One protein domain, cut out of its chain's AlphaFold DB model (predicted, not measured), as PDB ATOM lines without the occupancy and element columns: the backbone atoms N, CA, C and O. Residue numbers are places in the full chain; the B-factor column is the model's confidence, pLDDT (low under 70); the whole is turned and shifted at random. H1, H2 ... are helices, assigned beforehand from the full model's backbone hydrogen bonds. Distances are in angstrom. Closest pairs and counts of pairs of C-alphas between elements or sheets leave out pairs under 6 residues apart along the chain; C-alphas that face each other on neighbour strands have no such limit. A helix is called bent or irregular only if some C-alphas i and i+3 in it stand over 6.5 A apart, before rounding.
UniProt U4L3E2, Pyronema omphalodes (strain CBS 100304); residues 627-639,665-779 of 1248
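AT A GLANCE: This is residues 627 to 639 and 665 to 779 of the 1248 residues of a protein of Pyronema omphalodes (strain CBS 100304) (UniProt U4L3E2). With little regular structure, this is a mostly loop body in which the longest helix, H3, with short H2 packed on it, stands apart from a hairpin of side-by-side helices, H4 and H5. The 128 printed residues include 44 in H1 to H5, in that order, all helix with no named strand. The whole is compact, with a radius of gyration of the C-alphas of 13.6 A and spans of 37 by 35 by 31 A.

IN THESE COORDINATES: H3, residues 692 to 706, spans 21.0 A from C-alpha 692 at (-5.342, -0.650, 51.953). H2 is residues 680 to 683, 5.2 A; H1 is residues 674 to 678, 5.0 A, irregular, with C-alphas 675 and 678 7.3 A apart. H4, residues 723 to 731, spans 12.4 A; H5, residues 747 to 757, spans 15.3 A to C-alpha 757 at (-8.484, -12.248, 27.546).

HOW THE PARTS SIT: H3 touches H2, the closest C-alphas, of Gly 697 and Ser 683, 4.2 A apart. H3 is apart from H1, H4 and H5. H1 and H5 only just touch, with 3 pairs of C-alphas within 8 A, the closest Ile 678 and Tyr 753, 6.4 A. H4 and H5, a helical hairpin, touch at a shallow tilt of 8 degrees, opposite ways, closest at C-alphas 723 and 757, 6.8 A. Every O i to N i+4 pair is within hydrogen-bond range in H1, H4 and H5, and 10 of 11 in H3; H2 is too short for one.

THE WHOLE: The C-alphas farthest apart, of Asn 639 and Asp 773, are 40.8 A apart. Residues 640 to 664 are cut out, leaving 21.5 A between C-alphas 639 and 665. The links H3 to H4 and H4 to H5 are long. Mean pLDDT of the printed part is 73.5; 37 residues are under 70, among them 627 to 639.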
ATOM      1  N   GLN A 627       9.546 -10.171  26.896       20.50
ATOM      2  CA  GLN A 627       8.462  -9.355  26.276       20.50
ATOM      3  C   GLN A 627       7.020  -9.956  26.310       20.50
ATOM      4  O   GLN A 627       6.754 -10.992  25.713       20.50
ATOM      5  N   CYS A 628       5.996  -9.457  27.036       22.14
ATOM      6  CA  CYS A 628       5.393  -8.096  27.174       22.14
ATOM      7  C   CYS A 628       4.985  -7.477  25.817       22.14
ATOM      8  O   CYS A 628       5.866  -7.485  24.964       22.14
ATOM      9  N   PRO A 629       3.766  -6.853  25.610       24.52
ATOM     10  CA  PRO A 629       3.187  -5.833  26.529       24.52
ATOM     11  C   PRO A 629       1.525  -5.688  26.485       24.52
ATOM     12  O   PRO A 629       0.941  -6.626  25.966       24.52
ATOM     13  N   ALA A 630       0.699  -4.737  27.102       23.44
ATOM     14  CA  ALA A 630      -0.637  -4.678  27.959       23.44
ATOM     15  C   ALA A 630      -2.119  -4.484  27.409       23.44
ATOM     16  O   ALA A 630      -2.308  -4.615  26.204       23.44
ATOM     17  N   ALA A 631      -3.287  -4.306  28.128       24.34
ATOM     18  CA  ALA A 631      -3.867  -4.194  29.558       24.34
ATOM     19  C   ALA A 631      -3.975  -2.727  30.399       24.34
ATOM     20  O   ALA A 631      -2.982  -2.364  29.741       24.34
ATOM     21  N   GLN A 632      -5.346  -1.733  32.026       22.55
ATOM     22  CA  GLN A 632      -5.665  -0.518  32.923       22.55
ATOM     23  C   GLN A 632      -6.841  -1.027  33.796       22.55
ATOM     24  O   GLN A 632      -7.426  -2.042  33.436       22.55
ATOM     25  N   THR A 633      -7.223  -0.593  35.007       23.47
ATOM     26  CA  THR A 633      -7.380   0.678  35.748       23.47
ATOM     27  C   THR A 633      -8.669   1.390  35.305       23.47
ATOM     28  O   THR A 633      -8.914   1.483  34.119       23.47
ATOM     29  N   LYS A 634      -9.511   1.986  36.169       25.42
ATOM     30  CA  LYS A 634      -9.119   2.836  37.323       25.42
ATOM     31  C   LYS A 634     -10.091   2.811  38.524       25.42
ATOM     32  O   LYS A 634     -11.120   3.478  38.497       25.42
ATOM     33  N   GLY A 635      -9.678   2.185  39.632       23.70
ATOM     34  CA  GLY A 635     -10.086   2.539  41.005       23.70
ATOM     35  C   GLY A 635     -11.582   2.531  41.393       23.70
ATOM     36  O   GLY A 635     -12.385   1.833  40.784       23.70
ATOM     37  N   ARG A 636     -11.985   3.304  42.424       23.86
ATOM     38  CA  ARG A 636     -11.201   4.362  43.117       23.86
ATOM     39  C   ARG A 636     -11.815   4.812  44.471       23.86
ATOM     40  O   ARG A 636     -12.983   5.178  44.458       23.86
ATOM     41  N   ARG A 637     -10.968   5.007  45.505       23.84
ATOM     42  CA  ARG A 637     -11.116   5.933  46.674       23.84
ATOM     43  C   ARG A 637     -12.248   5.677  47.700       23.84
ATOM     44  O   ARG A 637     -13.254   5.084  47.350       23.84
ATOM     45  N   ALA A 638     -12.245   6.257  48.914       24.55
ATOM     46  CA  ALA A 638     -11.191   6.654  49.890       24.55
ATOM     47  C   ALA A 638     -11.832   7.435  51.064       24.55
ATOM     48  O   ALA A 638     -12.730   8.233  50.794       24.55
ATOM     49  N   ASN A 639     -11.310   7.331  52.305       22.67
ATOM     50  CA  ASN A 639     -10.968   8.492  53.170       22.67
ATOM     51  C   ASN A 639     -10.488   8.153  54.605       22.67
ATOM     52  O   ASN A 639     -10.998   7.244  55.241       22.67
ATOM     53  N   GLN A 665     -20.301  -8.698  47.381       41.84
ATOM     54  CA  GLN A 665     -20.992  -9.228  46.216       41.84
ATOM     55  C   GLN A 665     -19.968  -9.677  45.175       41.84
ATOM     56  O   GLN A 665     -19.328  -8.837  44.544       41.84
ATOM     57  N   SER A 666     -19.829 -10.996  45.003       53.69
ATOM     58  CA  SER A 666     -19.006 -11.560  43.932       53.69
ATOM     59  C   SER A 666     -19.445 -10.997  42.579       53.69
ATOM     60  O   SER A 666     -20.645 -10.912  42.290       53.69
ATOM     61  N   PHE A 667     -18.475 -10.574  41.771       64.88
ATOM     62  CA  PHE A 667     -18.725  -9.835  40.540       64.88
ATOM     63  C   PHE A 667     -17.847 -10.344  39.397       64.88
ATOM     64  O   PHE A 667     -16.922  -9.672  38.939       64.88
ATOM     65  N   ILE A 668     -18.193 -11.530  38.889       80.44
ATOM     66  CA  ILE A 668     -17.718 -11.990  37.581       80.44
ATOM     67  C   ILE A 668     -18.269 -11.028  36.524       80.44
ATOM     68  O   ILE A 668     -19.454 -11.064  36.177       80.44
ATOM     69  N   CYS A 669     -17.422 -10.144  36.001       82.06
ATOM     70  CA  CYS A 669     -17.829  -9.261  34.920       82.06
ATOM     71  C   CYS A 669     -17.820 -10.052  33.607       82.06
ATOM     72  O   CYS A 669     -16.769 -10.483  33.143       82.06
ATOM     73  N   THR A 670     -18.994 -10.236  32.997       84.75
ATOM     74  CA  THR A 670     -19.155 -11.023  31.758       84.75
ATOM     75  C   THR A 670     -18.781 -10.263  30.487       84.75
ATOM     76  O   THR A 670     -18.590 -10.874  29.439       84.75
ATOM     77  N   ASN A 671     -18.661  -8.935  30.562       86.81
ATOM     78  CA  ASN A 671     -18.187  -8.064  29.483       86.81
ATOM     79  C   ASN A 671     -17.127  -7.080  30.017       86.81
ATOM     80  O   ASN A 671     -17.361  -5.871  30.027       86.81
ATOM     81  N   PRO A 672     -15.990  -7.588  30.517       91.94
ATOM     82  CA  PRO A 672     -14.975  -6.758  31.137       91.94
ATOM     83  C   PRO A 672     -14.225  -5.938  30.089       91.94
ATOM     84  O   PRO A 672     -13.922  -6.413  28.990       91.94
ATOM     85  N   THR A 673     -13.859  -4.717  30.461       93.19
ATOM     86  CA  THR A 673     -12.909  -3.893  29.721       93.19
ATOM     87  C   THR A 673     -11.674  -3.619  30.567       93.19
ATOM     88  O   THR A 673     -11.644  -3.755  31.794       93.19
ATOM     89  N   TRP A 674     -10.635  -3.197  29.867       92.94
ATOM     90  CA  TRP A 674      -9.452  -2.568  30.419       92.94
ATOM     91  C   TRP A 674      -9.846  -1.327  31.254       92.94
ATOM     92  O   TRP A 674      -9.827  -1.402  32.481       92.94
ATOM     93  N   ASP A 675     -10.316  -0.232  30.643       90.69
ATOM     94  CA  ASP A 675     -10.604   1.026  31.366       90.69
ATOM     95  C   ASP A 675     -11.664   0.923  32.501       90.69
ATOM     96  O   ASP A 675     -11.676   1.752  33.423       90.69
ATOM     97  N   ASP A 676     -12.521  -0.109  32.501       86.88
ATOM     98  CA  ASP A 676     -13.578  -0.305  33.503       86.88
ATOM     99  C   ASP A 676     -13.304  -1.405  34.547       86.88
ATOM    100  O   ASP A 676     -13.897  -1.330  35.629       86.88
ATOM    101  N   GLN A 677     -12.428  -2.395  34.316       91.94
ATOM    102  CA  GLN A 677     -12.180  -3.489  35.280       91.94
ATOM    103  C   GLN A 677     -10.708  -3.885  35.476       91.94
ATOM    104  O   GLN A 677     -10.247  -3.960  36.616       91.94
ATOM    105  N   ILE A 678      -9.958  -4.204  34.423       93.81
ATOM    106  CA  ILE A 678      -8.956  -5.288  34.531       93.81
ATOM    107  C   ILE A 678      -7.703  -5.012  35.361       93.81
ATOM    108  O   ILE A 678      -7.174  -5.915  35.995       93.81
ATOM    109  N   SER A 679      -7.270  -3.769  35.474       91.56
ATOM    110  CA  SER A 679      -6.326  -3.338  36.503       91.56
ATOM    111  C   SER A 679      -6.890  -2.265  37.430       91.56
ATOM    112  O   SER A 679      -6.154  -1.586  38.140       91.56
ATOM    113  N   LYS A 680      -8.228  -2.201  37.569       90.38
ATOM    114  CA  LYS A 680      -8.760  -2.007  38.927       90.38
ATOM    115  C   LYS A 680      -8.233  -3.153  39.790       90.38
ATOM    116  O   LYS A 680      -7.672  -2.867  40.833       90.38
ATOM    117  N   LEU A 681      -8.227  -4.388  39.266       90.50
ATOM    118  CA  LEU A 681      -7.609  -5.551  39.915       90.50
ATOM    119  C   LEU A 681      -6.161  -5.279  40.386       90.50
ATOM    120  O   LEU A 681      -5.868  -5.579  41.532       90.50
ATOM    121  N   PHE A 682      -5.277  -4.659  39.581       89.06
ATOM    122  CA  PHE A 682      -3.888  -4.366  40.005       89.06
ATOM    123  C   PHE A 682      -3.675  -3.012  40.704       89.06
ATOM    124  O   PHE A 682      -2.827  -2.931  41.582       89.06
ATOM    125  N   SER A 683      -4.383  -1.934  40.337       86.94
ATOM    126  CA  SER A 683      -4.160  -0.596  40.935       86.94
ATOM    127  C   SER A 683      -4.984  -0.325  42.196       86.94
ATOM    128  O   SER A 683      -4.640   0.566  42.972       86.94
ATOM    129  N   ALA A 684      -6.091  -1.049  42.372       87.69
ATOM    130  CA  ALA A 684      -7.072  -0.857  43.435       87.69
ATOM    131  C   ALA A 684      -7.974  -2.114  43.578       87.69
ATOM    132  O   ALA A 684      -9.182  -2.017  43.323       87.69
ATOM    133  N   PRO A 685      -7.403  -3.284  43.938       88.06
ATOM    134  CA  PRO A 685      -8.106  -4.572  44.050       88.06
ATOM    135  C   PRO A 685      -9.416  -4.467  44.843       88.06
ATOM    136  O   PRO A 685      -9.425  -4.064  46.005       88.06
ATOM    137  N   TYR A 686     -10.544  -4.819  44.217       85.44
ATOM    138  CA  TYR A 686     -11.874  -4.530  44.772       85.44
ATOM    139  C   TYR A 686     -12.237  -5.355  46.017       85.44
ATOM    140  O   TYR A 686     -13.176  -4.987  46.719       85.44
ATOM    141  N   TRP A 687     -11.504  -6.439  46.281       87.19
ATOM    142  CA  TRP A 687     -11.680  -7.330  47.430       87.19
ATOM    143  C   TRP A 687     -10.911  -6.878  48.684       87.19
ATOM    144  O   TRP A 687     -11.091  -7.465  49.745       87.19
ATOM    145  N   LEU A 688     -10.088  -5.825  48.586       82.62
ATOM    146  CA  LEU A 688      -9.435  -5.186  49.737       82.62
ATOM    147  C   LEU A 688     -10.183  -3.920  50.150       82.62
ATOM    148  O   LEU A 688     -10.673  -3.188  49.292       82.62
ATOM    149  N   GLU A 689     -10.222  -3.597  51.438       80.12
ATOM    150  CA  GLU A 689     -10.843  -2.358  51.924       80.12
ATOM    151  C   GLU A 689      -9.971  -1.112  51.671       80.12
ATOM    152  O   GLU A 689      -8.755  -1.191  51.494       80.12
ATOM    153  N   GLU A 690     -10.575   0.079  51.636       70.75
ATOM    154  CA  GLU A 690      -9.818   1.341  51.646       70.75
ATOM    155  C   GLU A 690      -9.410   1.697  53.093       70.75
ATOM    156  O   GLU A 690     -10.216   1.533  54.007       70.75
ATOM    157  N   PRO A 691      -8.189   2.214  53.341       63.78
ATOM    158  CA  PRO A 691      -7.213   2.720  52.368       63.78
ATOM    159  C   PRO A 691      -6.205   1.674  51.849       63.78
ATOM    160  O   PRO A 691      -5.305   2.025  51.083       63.78
ATOM    161  N   GLU A 692      -6.309   0.412  52.272       76.62
ATOM    162  CA  GLU A 692      -5.342  -0.650  51.953       76.62
ATOM    163  C   GLU A 692      -5.268  -0.933  50.449       76.62
ATOM    164  O   GLU A 692      -4.189  -0.875  49.859       76.62
ATOM    165  N   ARG A 693      -6.432  -1.105  49.815       84.50
ATOM    166  CA  ARG A 693      -6.656  -1.260  48.369       84.50
ATOM    167  C   ARG A 693      -5.694  -0.445  47.497       84.50
ATOM    168  O   ARG A 693      -4.941  -1.007  46.702       84.50
ATOM    169  N   SER A 694      -5.699   0.880  47.651       79.75
ATOM    170  CA  SER A 694      -4.887   1.792  46.832       79.75
ATOM    171  C   SER A 694      -3.383   1.756  47.170       79.75
ATOM    172  O   SER A 694      -2.551   2.029  46.304       79.75
ATOM    173  N   LYS A 695      -3.010   1.412  48.410       83.06
ATOM    174  CA  LYS A 695      -1.611   1.261  48.863       83.06
ATOM    175  C   LYS A 695      -0.997  -0.042  48.340       83.06
ATOM    176  O   LYS A 695       0.137  -0.047  47.864       83.06
ATOM    177  N   VAL A 696      -1.752  -1.134  48.421       81.94
ATOM    178  CA  VAL A 696      -1.335  -2.483  48.027       81.94
ATOM    179  C   VAL A 696      -1.143  -2.574  46.515       81.94
ATOM    180  O   VAL A 696      -0.074  -2.994  46.074       81.94
ATOM    181  N   GLY A 697      -2.080  -2.042  45.720       82.94
ATOM    182  CA  GLY A 697      -1.923  -1.986  44.263       82.94
ATOM    183  C   GLY A 697      -0.678  -1.208  43.811       82.94
ATOM    184  O   GLY A 697       0.087  -1.680  42.970       82.94
ATOM    185  N   GLN A 698      -0.384  -0.059  44.437       84.75
ATOM    186  CA  GLN A 698       0.869   0.677  44.195       84.75
ATOM    187  C   GLN A 698       2.124  -0.119  44.586       84.75
ATOM    188  O   GLN A 698       3.170   0.039  43.951       84.75
ATOM    189  N   SER A 699       2.038  -0.971  45.610       80.62
ATOM    190  CA  SER A 699       3.138  -1.854  46.008       80.62
ATOM    191  C   SER A 699       3.397  -2.933  44.955       80.62
ATOM    192  O   SER A 699       4.551  -3.151  44.593       80.62
ATOM    193  N   TRP A 700       2.348  -3.552  44.402       83.62
ATOM    194  CA  TRP A 700       2.473  -4.538  43.319       83.62
ATOM    195  C   TRP A 700       3.038  -3.907  42.043       83.62
ATOM    196  O   TRP A 700       4.005  -4.418  41.482       83.62
ATOM    197  N   ILE A 701       2.501  -2.752  41.634       83.25
ATOM    198  CA  ILE A 701       3.008  -1.953  40.504       83.25
ATOM    199  C   ILE A 701       4.512  -1.676  40.667       83.25
ATOM    200  O   ILE A 701       5.279  -1.849  39.722       83.25
ATOM    201  N   ARG A 702       4.955  -1.273  41.867       78.62
ATOM    202  CA  ARG A 702       6.374  -1.004  42.148       78.62
ATOM    203  C   ARG A 702       7.229  -2.272  42.141       78.62
ATOM    204  O   ARG A 702       8.339  -2.227  41.624       78.62
ATOM    205  N   ALA A 703       6.729  -3.379  42.690       69.88
ATOM    206  CA  ALA A 703       7.445  -4.651  42.716       69.88
ATOM    207  C   ALA A 703       7.701  -5.182  41.297       69.88
ATOM    208  O   ALA A 703       8.846  -5.477  40.962       69.88
ATOM    209  N   MET A 704       6.682  -5.203  40.427       71.69
ATOM    210  CA  MET A 704       6.849  -5.672  39.042       71.69
ATOM    211  C   MET A 704       7.793  -4.776  38.223       71.69
ATOM    212  O   MET A 704       8.544  -5.283  37.392       71.69
ATOM    213  N   LYS A 705       7.842  -3.466  38.515       72.25
ATOM    214  CA  LYS A 705       8.830  -2.535  37.935       72.25
ATOM    215  C   LYS A 705      10.260  -2.750  38.442       72.25
ATOM    216  O   LYS A 705      11.195  -2.339  37.764       72.25
ATOM    217  N   HIS A 706      10.443  -3.352  39.618       59.50
ATOM    218  CA  HIS A 706      11.765  -3.572  40.210       59.50
ATOM    219  C   HIS A 706      12.408  -4.886  39.749       59.50
ATOM    220  O   HIS A 706      13.590  -4.895  39.422       59.50
ATOM    221  N   TRP A 707      11.629  -5.970  39.653       51.06
ATOM    222  CA  TRP A 707      12.124  -7.312  39.299       51.06
ATOM    223  C   TRP A 707      12.289  -7.569  37.779       51.06
ATOM    224  O   TRP A 707      12.430  -8.708  37.345       51.06
ATOM    225  N   GLY A 708      12.347  -6.509  36.965       50.28
ATOM    226  CA  GLY A 708      13.295  -6.470  35.842       50.28
ATOM    227  C   GLY A 708      12.937  -7.121  34.497       50.28
ATOM    228  O   GLY A 708      13.864  -7.399  33.744       50.28
ATOM    229  N   VAL A 709      11.661  -7.337  34.137       46.47
ATOM    230  CA  VAL A 709      11.296  -7.824  32.777       46.47
ATOM    231  C   VAL A 709      10.071  -7.104  32.183       46.47
ATOM    232  O   VAL A 709       8.968  -7.653  32.182       46.47
ATOM    233  N   ASP A 710      10.265  -5.893  31.646       60.91
ATOM    234  CA  ASP A 710       9.335  -5.137  30.766       60.91
ATOM    235  C   ASP A 710       7.871  -4.939  31.240       60.91
ATOM    236  O   ASP A 710       6.996  -4.651  30.426       60.91
ATOM    237  N   LEU A 711       7.560  -5.140  32.528       70.31
ATOM    238  CA  LEU A 711       6.184  -5.351  33.007       70.31
ATOM    239  C   LEU A 711       5.648  -4.219  33.902       70.31
ATOM    240  O   LEU A 711       5.613  -4.322  35.129       70.31
ATOM    241  N   ASP A 712       5.163  -3.145  33.283       84.62
ATOM    242  CA  ASP A 712       4.361  -2.108  33.942       84.62
ATOM    243  C   ASP A 712       2.860  -2.472  34.003       84.62
ATOM    244  O   ASP A 712       2.170  -2.509  32.984       84.62
ATOM    245  N   LEU A 713       2.312  -2.661  35.210       86.25
ATOM    246  CA  LEU A 713       0.882  -2.946  35.417       86.25
ATOM    247  C   LEU A 713      -0.064  -1.733  35.163       86.25
ATOM    248  O   LEU A 713      -1.277  -1.863  35.364       86.25
ATOM    249  N   GLU A 714       0.448  -0.562  34.744       87.44
ATOM    250  CA  GLU A 714      -0.316   0.693  34.570       87.44
ATOM    251  C   GLU A 714      -0.607   1.135  33.113       87.44
ATOM    252  O   GLU A 714      -1.590   1.851  32.895       87.44
ATOM    253  N   LYS A 715       0.213   0.786  32.110       88.38
ATOM    254  CA  LYS A 715       0.099   1.265  30.696       88.38
ATOM    255  C   LYS A 715      -0.849   0.386  29.870       88.38
ATOM    256  O   LYS A 715      -0.836  -0.791  30.175       88.38
ATOM    257  N   TYR A 716      -1.534   0.869  28.797       91.56
ATOM    258  CA  TYR A 716      -2.238  -0.068  27.866       91.56
ATOM    259  C   TYR A 716      -1.283  -0.984  27.141       91.56
ATOM    260  O   TYR A 716      -1.711  -1.968  26.572       91.56
ATOM    261  N   ASP A 717       0.011  -0.699  27.175       87.50
ATOM    262  CA  ASP A 717       0.890  -1.377  26.268       87.50
ATOM    263  C   ASP A 717       1.986  -2.212  26.920       87.50
ATOM    264  O   ASP A 717       2.609  -2.752  26.064       87.50
ATOM    265  N   ASP A 718       2.091  -2.541  28.253       86.25
ATOM    266  CA  ASP A 718       3.081  -3.446  29.006       86.25
ATOM    267  C   ASP A 718       2.815  -4.924  29.623       86.25
ATOM    268  O   ASP A 718       3.729  -5.487  30.208       86.25
ATOM    269  N   VAL A 719       1.670  -5.639  29.503       88.31
ATOM    270  CA  VAL A 719       1.141  -6.851  30.232       88.31
ATOM    271  C   VAL A 719       0.426  -7.973  29.395       88.31
ATOM    272  O   VAL A 719       0.353  -9.101  29.854       88.31
ATOM    273  N   LYS A 720      -0.167  -7.741  28.211       89.56
ATOM    274  CA  LYS A 720      -1.230  -8.541  27.521       89.56
ATOM    275  C   LYS A 720      -0.671  -9.608  26.601       89.56
ATOM    276  O   LYS A 720      -1.209 -10.701  26.507       89.56
ATOM    277  N   GLN A 721       0.463  -9.330  25.993       84.38
ATOM    278  CA  GLN A 721       1.354 -10.355  25.487       84.38
ATOM    279  C   GLN A 721       1.777 -11.308  26.619       84.38
ATOM    280  O   GLN A 721       2.008 -12.482  26.370       84.38
ATOM    281  N   LYS A 722       1.790 -10.840  27.881       86.44
ATOM    282  CA  LYS A 722       1.878 -11.689  29.083       86.44
ATOM    283  C   LYS A 722       0.506 -12.052  29.679       86.44
ATOM    284  O   LYS A 722       0.476 -12.529  30.806       86.44
ATOM    285  N   ALA A 723      -0.623 -11.893  28.976       86.75
ATOM    286  CA  ALA A 723      -1.957 -12.098  29.555       86.75
ATOM    287  C   ALA A 723      -2.098 -13.495  30.171       86.75
ATOM    288  O   ALA A 723      -2.425 -13.623  31.350       86.75
ATOM    289  N   THR A 724      -1.757 -14.524  29.394       83.56
ATOM    290  CA  THR A 724      -1.760 -15.929  29.812       83.56
ATOM    291  C   THR A 724      -0.710 -16.221  30.891       83.56
ATOM    292  O   THR A 724      -0.970 -17.022  31.783       83.56
ATOM    293  N   SER A 725       0.449 -15.550  30.871       78.00
ATOM    294  CA  SER A 725       1.461 -15.650  31.939       78.00
ATOM    295  C   SER A 725       0.931 -15.081  33.256       78.00
ATOM    296  O   SER A 725       1.016 -15.738  34.285       78.00
ATOM    297  N   ILE A 726       0.308 -13.906  33.237       82.81
ATOM    298  CA  ILE A 726      -0.210 -13.248  34.438       82.81
ATOM    299  C   ILE A 726      -1.438 -13.973  34.984       82.81
ATOM    300  O   ILE A 726      -1.517 -14.159  36.192       82.81
ATOM    301  N   TYR A 727      -2.299 -14.531  34.129       86.19
ATOM    302  CA  TYR A 727      -3.315 -15.489  34.572       86.19
ATOM    303  C   TYR A 727      -2.689 -16.716  35.258       86.19
ATOM    304  O   TYR A 727      -3.103 -17.065  36.361       86.19
ATOM    305  N   ARG A 728      -1.648 -17.333  34.669       72.19
ATOM    306  CA  ARG A 728      -0.907 -18.449  35.295       72.19
ATOM    307  C   ARG A 728      -0.310 -18.057  36.652       72.19
ATOM    308  O   ARG A 728      -0.369 -18.853  37.587       72.19
ATOM    309  N   HIS A 729       0.207 -16.837  36.802       72.94
ATOM    310  CA  HIS A 729       0.722 -16.346  38.084       72.94
ATOM    311  C   HIS A 729      -0.385 -16.043  39.109       72.94
ATOM    312  O   HIS A 729      -0.197 -16.302  40.297       72.94
ATOM    313  N   MET A 730      -1.551 -15.568  38.664       82.81
ATOM    314  CA  MET A 730      -2.730 -15.359  39.513       82.81
ATOM    315  C   MET A 730      -3.284 -16.691  40.049       82.81
ATOM    316  O   MET A 730      -3.448 -16.827  41.258       82.81
ATOM    317  N   ILE A 731      -3.506 -17.699  39.190       73.06
ATOM    318  CA  ILE A 731      -4.043 -19.007  39.628       73.06
ATOM    319  C   ILE A 731      -3.056 -19.790  40.507       73.06
ATOM    320  O   ILE A 731      -3.472 -20.438  41.461       73.06
ATOM    321  N   SER A 732      -1.749 -19.695  40.235       56.84
ATOM    322  CA  SER A 732      -0.704 -20.336  41.052       56.84
ATOM    323  C   SER A 732      -0.377 -19.577  42.339       56.84
ATOM    324  O   SER A 732       0.481 -20.022  43.098       56.84
ATOM    325  N   ARG A 733      -1.020 -18.423  42.587       72.50
ATOM    326  CA  ARG A 733      -0.718 -17.514  43.708       72.50
ATOM    327  C   ARG A 733       0.760 -17.095  43.780       72.50
ATOM    328  O   ARG A 733       1.265 -16.763  44.844       72.50
ATOM    329  N   SER A 734       1.444 -17.051  42.636       61.06
ATOM    330  CA  SER A 734       2.770 -16.424  42.503       61.06
ATOM    331  C   SER A 734       2.682 -14.929  42.152       61.06
ATOM    332  O   SER A 734       3.683 -14.215  42.202       61.06
ATOM    333  N   MET A 735       1.479 -14.428  41.847       67.88
ATOM    334  CA  MET A 735       1.158 -13.004  41.766       67.88
ATOM    335  C   MET A 735      -0.125 -12.704  42.570       67.88
ATOM    336  O   MET A 735      -1.120 -13.412  42.406       67.88
ATOM    337  N   PRO A 736      -0.149 -11.640  43.397       63.50
ATOM    338  CA  PRO A 736       0.956 -10.724  43.688       63.50
ATOM    339  C   PRO A 736       2.033 -11.368  44.575       63.50
ATOM    340  O   PRO A 736       1.758 -12.304  45.317       63.50
ATOM    341  N   LEU A 737       3.248 -10.818  44.552       61.25
ATOM    342  CA  LEU A 737       4.290 -11.166  45.524       61.25
ATOM    343  C   LEU A 737       3.910 -10.580  46.895       61.25
ATOM    344  O   LEU A 737       4.008  -9.366  47.099       61.25
ATOM    345  N   THR A 738       3.406 -11.416  47.808       61.44
ATOM    346  CA  THR A 738       2.907 -10.980  49.120       61.44
ATOM    347  C   THR A 738       2.785 -12.132  50.127       61.44
ATOM    348  O   THR A 738       2.468 -13.259  49.761       61.44
ATOM    349  N   ASP A 739       2.972 -11.838  51.413       55.59
ATOM    350  CA  ASP A 739       2.751 -12.799  52.504       55.59
ATOM    351  C   ASP A 739       1.305 -12.799  53.049       55.59
ATOM    352  O   ASP A 739       0.969 -13.646  53.875       55.59
ATOM    353  N   ASP A 740       0.447 -11.860  52.623       66.38
ATOM    354  CA  ASP A 740      -0.936 -11.765  53.109       66.38
ATOM    355  C   ASP A 740      -1.904 -12.575  52.220       66.38
ATOM    356  O   ASP A 740      -2.027 -12.283  51.026       66.38
ATOM    357  N   PRO A 741      -2.632 -13.573  52.757       60.50
ATOM    358  CA  PRO A 741      -3.516 -14.415  51.955       60.50
ATOM    359  C   PRO A 741      -4.727 -13.667  51.371       60.50
ATOM    360  O   PRO A 741      -5.291 -14.124  50.378       60.50
ATOM    361  N   ASN A 742      -5.121 -12.523  51.938       74.62
ATOM    362  CA  ASN A 742      -6.260 -11.729  51.463       74.62
ATOM    363  C   ASN A 742      -5.909 -10.904  50.215       74.62
ATOM    364  O   ASN A 742      -6.794 -10.493  49.470       74.62
ATOM    365  N   HIS A 743      -4.618 -10.661  49.968       80.81
ATOM    366  CA  HIS A 743      -4.132  -9.914  48.806       80.81
ATOM    367  C   HIS A 743      -4.200 -10.702  47.485       80.81
ATOM    368  O   HIS A 743      -4.183 -10.077  46.423       80.81
ATOM    369  N   TYR A 744      -4.281 -12.037  47.518       81.88
ATOM    370  CA  TYR A 744      -4.411 -12.848  46.301       81.88
ATOM    371  C   TYR A 744      -5.724 -12.576  45.563       81.88
ATOM    372  O   TYR A 744      -6.722 -12.176  46.157       81.88
ATOM    373  N   PHE A 745      -5.719 -12.793  44.248       85.38
ATOM    374  CA  PHE A 745      -6.901 -12.604  43.411       85.38
ATOM    375  C   PHE A 745      -7.955 -13.678  43.735       85.38
ATOM    376  O   PHE A 745      -7.626 -14.864  43.658       85.38
ATOM    377  N   PRO A 746      -9.203 -13.307  44.072       84.25
ATOM    378  CA  PRO A 746     -10.286 -14.271  44.243       84.25
ATOM    379  C   PRO A 746     -10.720 -14.877  42.900       84.25
ATOM    380  O   PRO A 746     -10.496 -14.290  41.837       84.25
ATOM    381  N   ASP A 747     -11.382 -16.035  42.958       80.75
ATOM    382  CA  ASP A 747     -11.858 -16.804  41.798       80.75
ATOM    383  C   ASP A 747     -12.645 -15.948  40.783       80.75
ATOM    384  O   ASP A 747     -12.501 -16.130  39.576       80.75
ATOM    385  N   ASP A 748     -13.429 -14.964  41.234       83.88
ATOM    386  CA  ASP A 748     -14.205 -14.081  40.356       83.88
ATOM    387  C   ASP A 748     -13.393 -12.937  39.729       83.88
ATOM    388  O   ASP A 748     -13.709 -12.497  38.621       83.88
ATOM    389  N   ALA A 749     -12.308 -12.485  40.367       88.06
ATOM    390  CA  ALA A 749     -11.306 -11.623  39.737       88.06
ATOM    391  C   ALA A 749     -10.485 -12.393  38.687       88.06
ATOM    392  O   ALA A 749     -10.197 -11.850  37.618       88.06
ATOM    393  N   ILE A 750     -10.153 -13.655  38.973       88.62
ATOM    394  CA  ILE A 750      -9.472 -14.578  38.057       88.62
ATOM    395  C   ILE A 750     -10.350 -14.864  36.829       88.62
ATOM    396  O   ILE A 750      -9.889 -14.692  35.701       88.62
ATOM    397  N   GLU A 751     -11.626 -15.208  37.021       88.31
ATOM    398  CA  GLU A 751     -12.569 -15.454  35.923       88.31
ATOM    399  C   GLU A 751     -12.871 -14.174  35.132       88.31
ATOM    400  O   GLU A 751     -12.857 -14.192  33.903       88.31
ATOM    401  N   THR A 752     -13.042 -13.027  35.799       90.94
ATOM    402  CA  THR A 752     -13.175 -11.724  35.117       90.94
ATOM    403  C   THR A 752     -11.963 -11.426  34.228       90.94
ATOM    404  O   THR A 752     -12.116 -10.942  33.105       90.94
ATOM    405  N   TYR A 753     -10.753 -11.740  34.698       92.88
ATOM    406  CA  TYR A 753      -9.537 -11.603  33.901       92.88
ATOM    407  C   TYR A 753      -9.518 -12.586  32.720       92.88
ATOM    408  O   TYR A 753      -9.259 -12.172  31.590       92.88
ATOM    409  N   ARG A 754      -9.875 -13.857  32.939       91.44
ATOM    410  CA  ARG A 754      -9.978 -14.881  31.886       91.44
ATOM    411  C   ARG A 754     -10.939 -14.467  30.770       91.44
ATOM    412  O   ARG A 754     -10.587 -14.525  29.591       91.44
ATOM    413  N   LEU A 755     -12.125 -13.984  31.141       90.75
ATOM    414  CA  LEU A 755     -13.156 -13.523  30.213       90.75
ATOM    415  C   LEU A 755     -12.707 -12.306  29.399       90.75
ATOM    416  O   LEU A 755     -13.039 -12.220  28.222       90.75
ATOM    417  N   TRP A 756     -11.911 -11.394  29.965       92.62
ATOM    418  CA  TRP A 756     -11.331 -10.283  29.204       92.62
ATOM    419  C   TRP A 756     -10.339 -10.750  28.142       92.62
ATOM    420  O   TRP A 756     -10.382 -10.267  27.004       92.62
ATOM    421  N   VAL A 757      -9.471 -11.706  28.487       92.69
ATOM    422  CA  VAL A 757      -8.484 -12.248  27.546       92.69
ATOM    423  C   VAL A 757      -9.187 -12.967  26.396       92.69
ATOM    424  O   VAL A 757      -8.954 -12.627  25.234       92.69
ATOM    425  N   ASN A 758     -10.143 -13.844  26.714       89.94
ATOM    426  CA  ASN A 758     -10.922 -14.610  25.735       89.94
ATOM    427  C   ASN A 758     -11.945 -13.775  24.931       89.94
ATOM    428  O   ASN A 758     -12.645 -14.313  24.075       89.94
ATOM    429  N   GLN A 759     -12.043 -12.467  25.194       89.12
ATOM    430  CA  GLN A 759     -12.856 -11.500  24.443       89.12
ATOM    431  C   GLN A 759     -12.010 -10.529  23.595       89.12
ATOM    432  O   GLN A 759     -12.543  -9.548  23.066       89.12
ATOM    433  N   GLY A 760     -10.701 -10.778  23.465       86.25
ATOM    434  CA  GLY A 760      -9.777  -9.974  22.656       86.25
ATOM    435  C   GLY A 760      -9.026  -8.884  23.432       86.25
ATOM    436  O   GLY A 760      -8.407  -8.009  22.822       86.25
ATOM    437  N   CYS A 761      -9.047  -8.921  24.770       90.94
ATOM    438  CA  CYS A 761      -8.394  -7.940  25.646       90.94
ATOM    439  C   CYS A 761      -8.848  -6.488  25.372       90.94
ATOM    440  O   CYS A 761      -8.017  -5.578  25.217       90.94
ATOM    441  N   ARG A 762     -10.172  -6.290  25.271       91.56
ATOM    442  CA  ARG A 762     -10.826  -5.014  24.929       91.56
ATOM    443  C   ARG A 762     -10.346  -3.860  25.810       91.56
ATOM    444  O   ARG A 762     -10.356  -3.965  27.038       91.56
ATOM    445  N   LYS A 763      -9.951  -2.755  25.183       90.56
ATOM    446  CA  LYS A 763      -9.520  -1.511  25.826       90.56
ATOM    447  C   LYS A 763     -10.714  -0.725  26.388       90.56
ATOM    448  O   LYS A 763     -10.649  -0.197  27.493       90.56
ATOM    449  N   SER A 764     -11.821  -0.693  25.650       90.06
ATOM    450  CA  SER A 764     -13.029   0.062  25.998       90.06
ATOM    451  C   SER A 764     -14.318  -0.682  25.629       90.06
ATOM    452  O   SER A 764     -14.299  -1.651  24.873       90.06
ATOM    453  N   LEU A 765     -15.468  -0.180  26.101       83.69
ATOM    454  CA  LEU A 765     -16.797  -0.679  25.708       83.69
ATOM    455  C   LEU A 765     -17.133  -0.464  24.217       83.69
ATOM    456  O   LEU A 765     -18.139  -0.990  23.750       83.69
ATOM    457  N   HIS A 766     -16.331   0.313  23.481       80.50
ATOM    458  CA  HIS A 766     -16.527   0.566  22.048       80.50
ATOM    459  C   HIS A 766     -15.773  -0.445  21.168       80.50
ATOM    460  O   HIS A 766     -15.958  -0.456  19.951       80.50
ATOM    461  N   ASP A 767     -14.940  -1.301  21.766       82.38
ATOM    462  CA  ASP A 767     -14.147  -2.278  21.032       82.38
ATOM    463  C   ASP A 767     -14.968  -3.545  20.762       82.38
ATOM    464  O   ASP A 767     -15.683  -4.056  21.632       82.38
ATOM    465  N   ILE A 768     -14.827  -4.082  19.551       78.12
ATOM    466  CA  ILE A 768     -15.508  -5.304  19.117       78.12
ATOM    467  C   ILE A 768     -15.001  -6.488  19.953       78.12
ATOM    468  O   ILE A 768     -13.797  -6.726  20.039       78.12
ATOM    469  N   THR A 769     -15.921  -7.255  20.543       80.00
ATOM    470  CA  THR A 769     -15.603  -8.537  21.184       80.00
ATOM    471  C   THR A 769     -15.072  -9.517  20.142       80.00
ATOM    472  O   THR A 769     -15.772  -9.821  19.177       80.00
ATOM    473  N   VAL A 770     -13.872 -10.054  20.366       75.44
ATOM    474  CA  VAL A 770     -13.287 -11.127  19.548       75.44
ATOM    475  C   VAL A 770     -13.213 -12.389  20.411       75.44
ATOM    476  O   VAL A 770     -12.328 -12.467  21.263       75.44
ATOM    477  N   PRO A 771     -14.144 -13.351  20.260       69.00
ATOM    478  CA  PRO A 771     -14.103 -14.602  21.010       69.00
ATOM    479  C   PRO A 771     -12.879 -15.441  20.630       69.00
ATOM    480  O   PRO A 771     -12.591 -15.605  19.444       69.00
ATOM    481  N   GLY A 772     -12.200 -16.015  21.620       63.75
ATOM    482  CA  GLY A 772     -11.149 -17.006  21.393       63.75
ATOM    483  C   GLY A 772     -10.700 -17.690  22.680       63.75
ATOM    484  O   GLY A 772     -10.568 -17.045  23.718       63.75
ATOM    485  N   ASP A 773     -10.424 -18.990  22.611       71.00
ATOM    486  CA  ASP A 773     -10.080 -19.834  23.764       71.00
ATOM    487  C   ASP A 773      -8.597 -19.714  24.166       71.00
ATOM    488  O   ASP A 773      -7.872 -20.697  24.303       71.00
ATOM    489  N   VAL A 774      -8.129 -18.473  24.345       78.88
ATOM    490  CA  VAL A 774      -6.734 -18.132  24.694       78.88
ATOM    491  C   VAL A 774      -6.352 -18.661  26.082       78.88
ATOM    492  O   VAL A 774      -5.193 -18.997  26.333       78.88
ATOM    493  N   ILE A 775      -7.330 -18.732  26.986       83.25
ATOM    494  CA  ILE A 775      -7.205 -19.326  28.313       83.25
ATOM    495  C   ILE A 775      -8.385 -20.294  28.530       83.25
ATOM    496  O   ILE A 775      -9.533 -19.836  28.627       83.25
ATOM    497  N   PRO A 776      -8.152 -21.619  28.610       77.00
ATOM    498  CA  PRO A 776      -9.223 -22.591  28.814       77.00
ATOM    499  C   PRO A 776      -9.917 -22.380  30.165       77.00
ATOM    500  O   PRO A 776      -9.365 -21.761  31.078       77.00
ATOM    501  N   VAL A 777     -11.142 -22.895  30.297       68.19
ATOM    502  CA  VAL A 777     -11.798 -23.008  31.609       68.19
ATOM    503  C   VAL A 777     -10.920 -23.912  32.488       68.19
ATOM    504  O   VAL A 777     -10.547 -24.987  32.019       68.19
ATOM    505  N   PRO A 778     -10.538 -23.501  33.711       56.19
ATOM    506  CA  PRO A 778      -9.728 -24.345  34.582       56.19
ATOM    507  C   PRO A 778     -10.521 -25.579  35.032       56.19
ATOM    508  O   PRO A 778     -11.676 -25.462  35.439       56.19
ATOM    509  N   GLU A 779      -9.893 -26.752  34.999       54.53
ATOM    510  CA  GLU A 779     -10.446 -27.957  35.625       54.53
ATOM    511  C   GLU A 779     -10.371 -27.804  37.154       54.53
ATOM    512  O   GLU A 779      -9.292 -27.604  37.717       54.53
TER     513      GLU A 779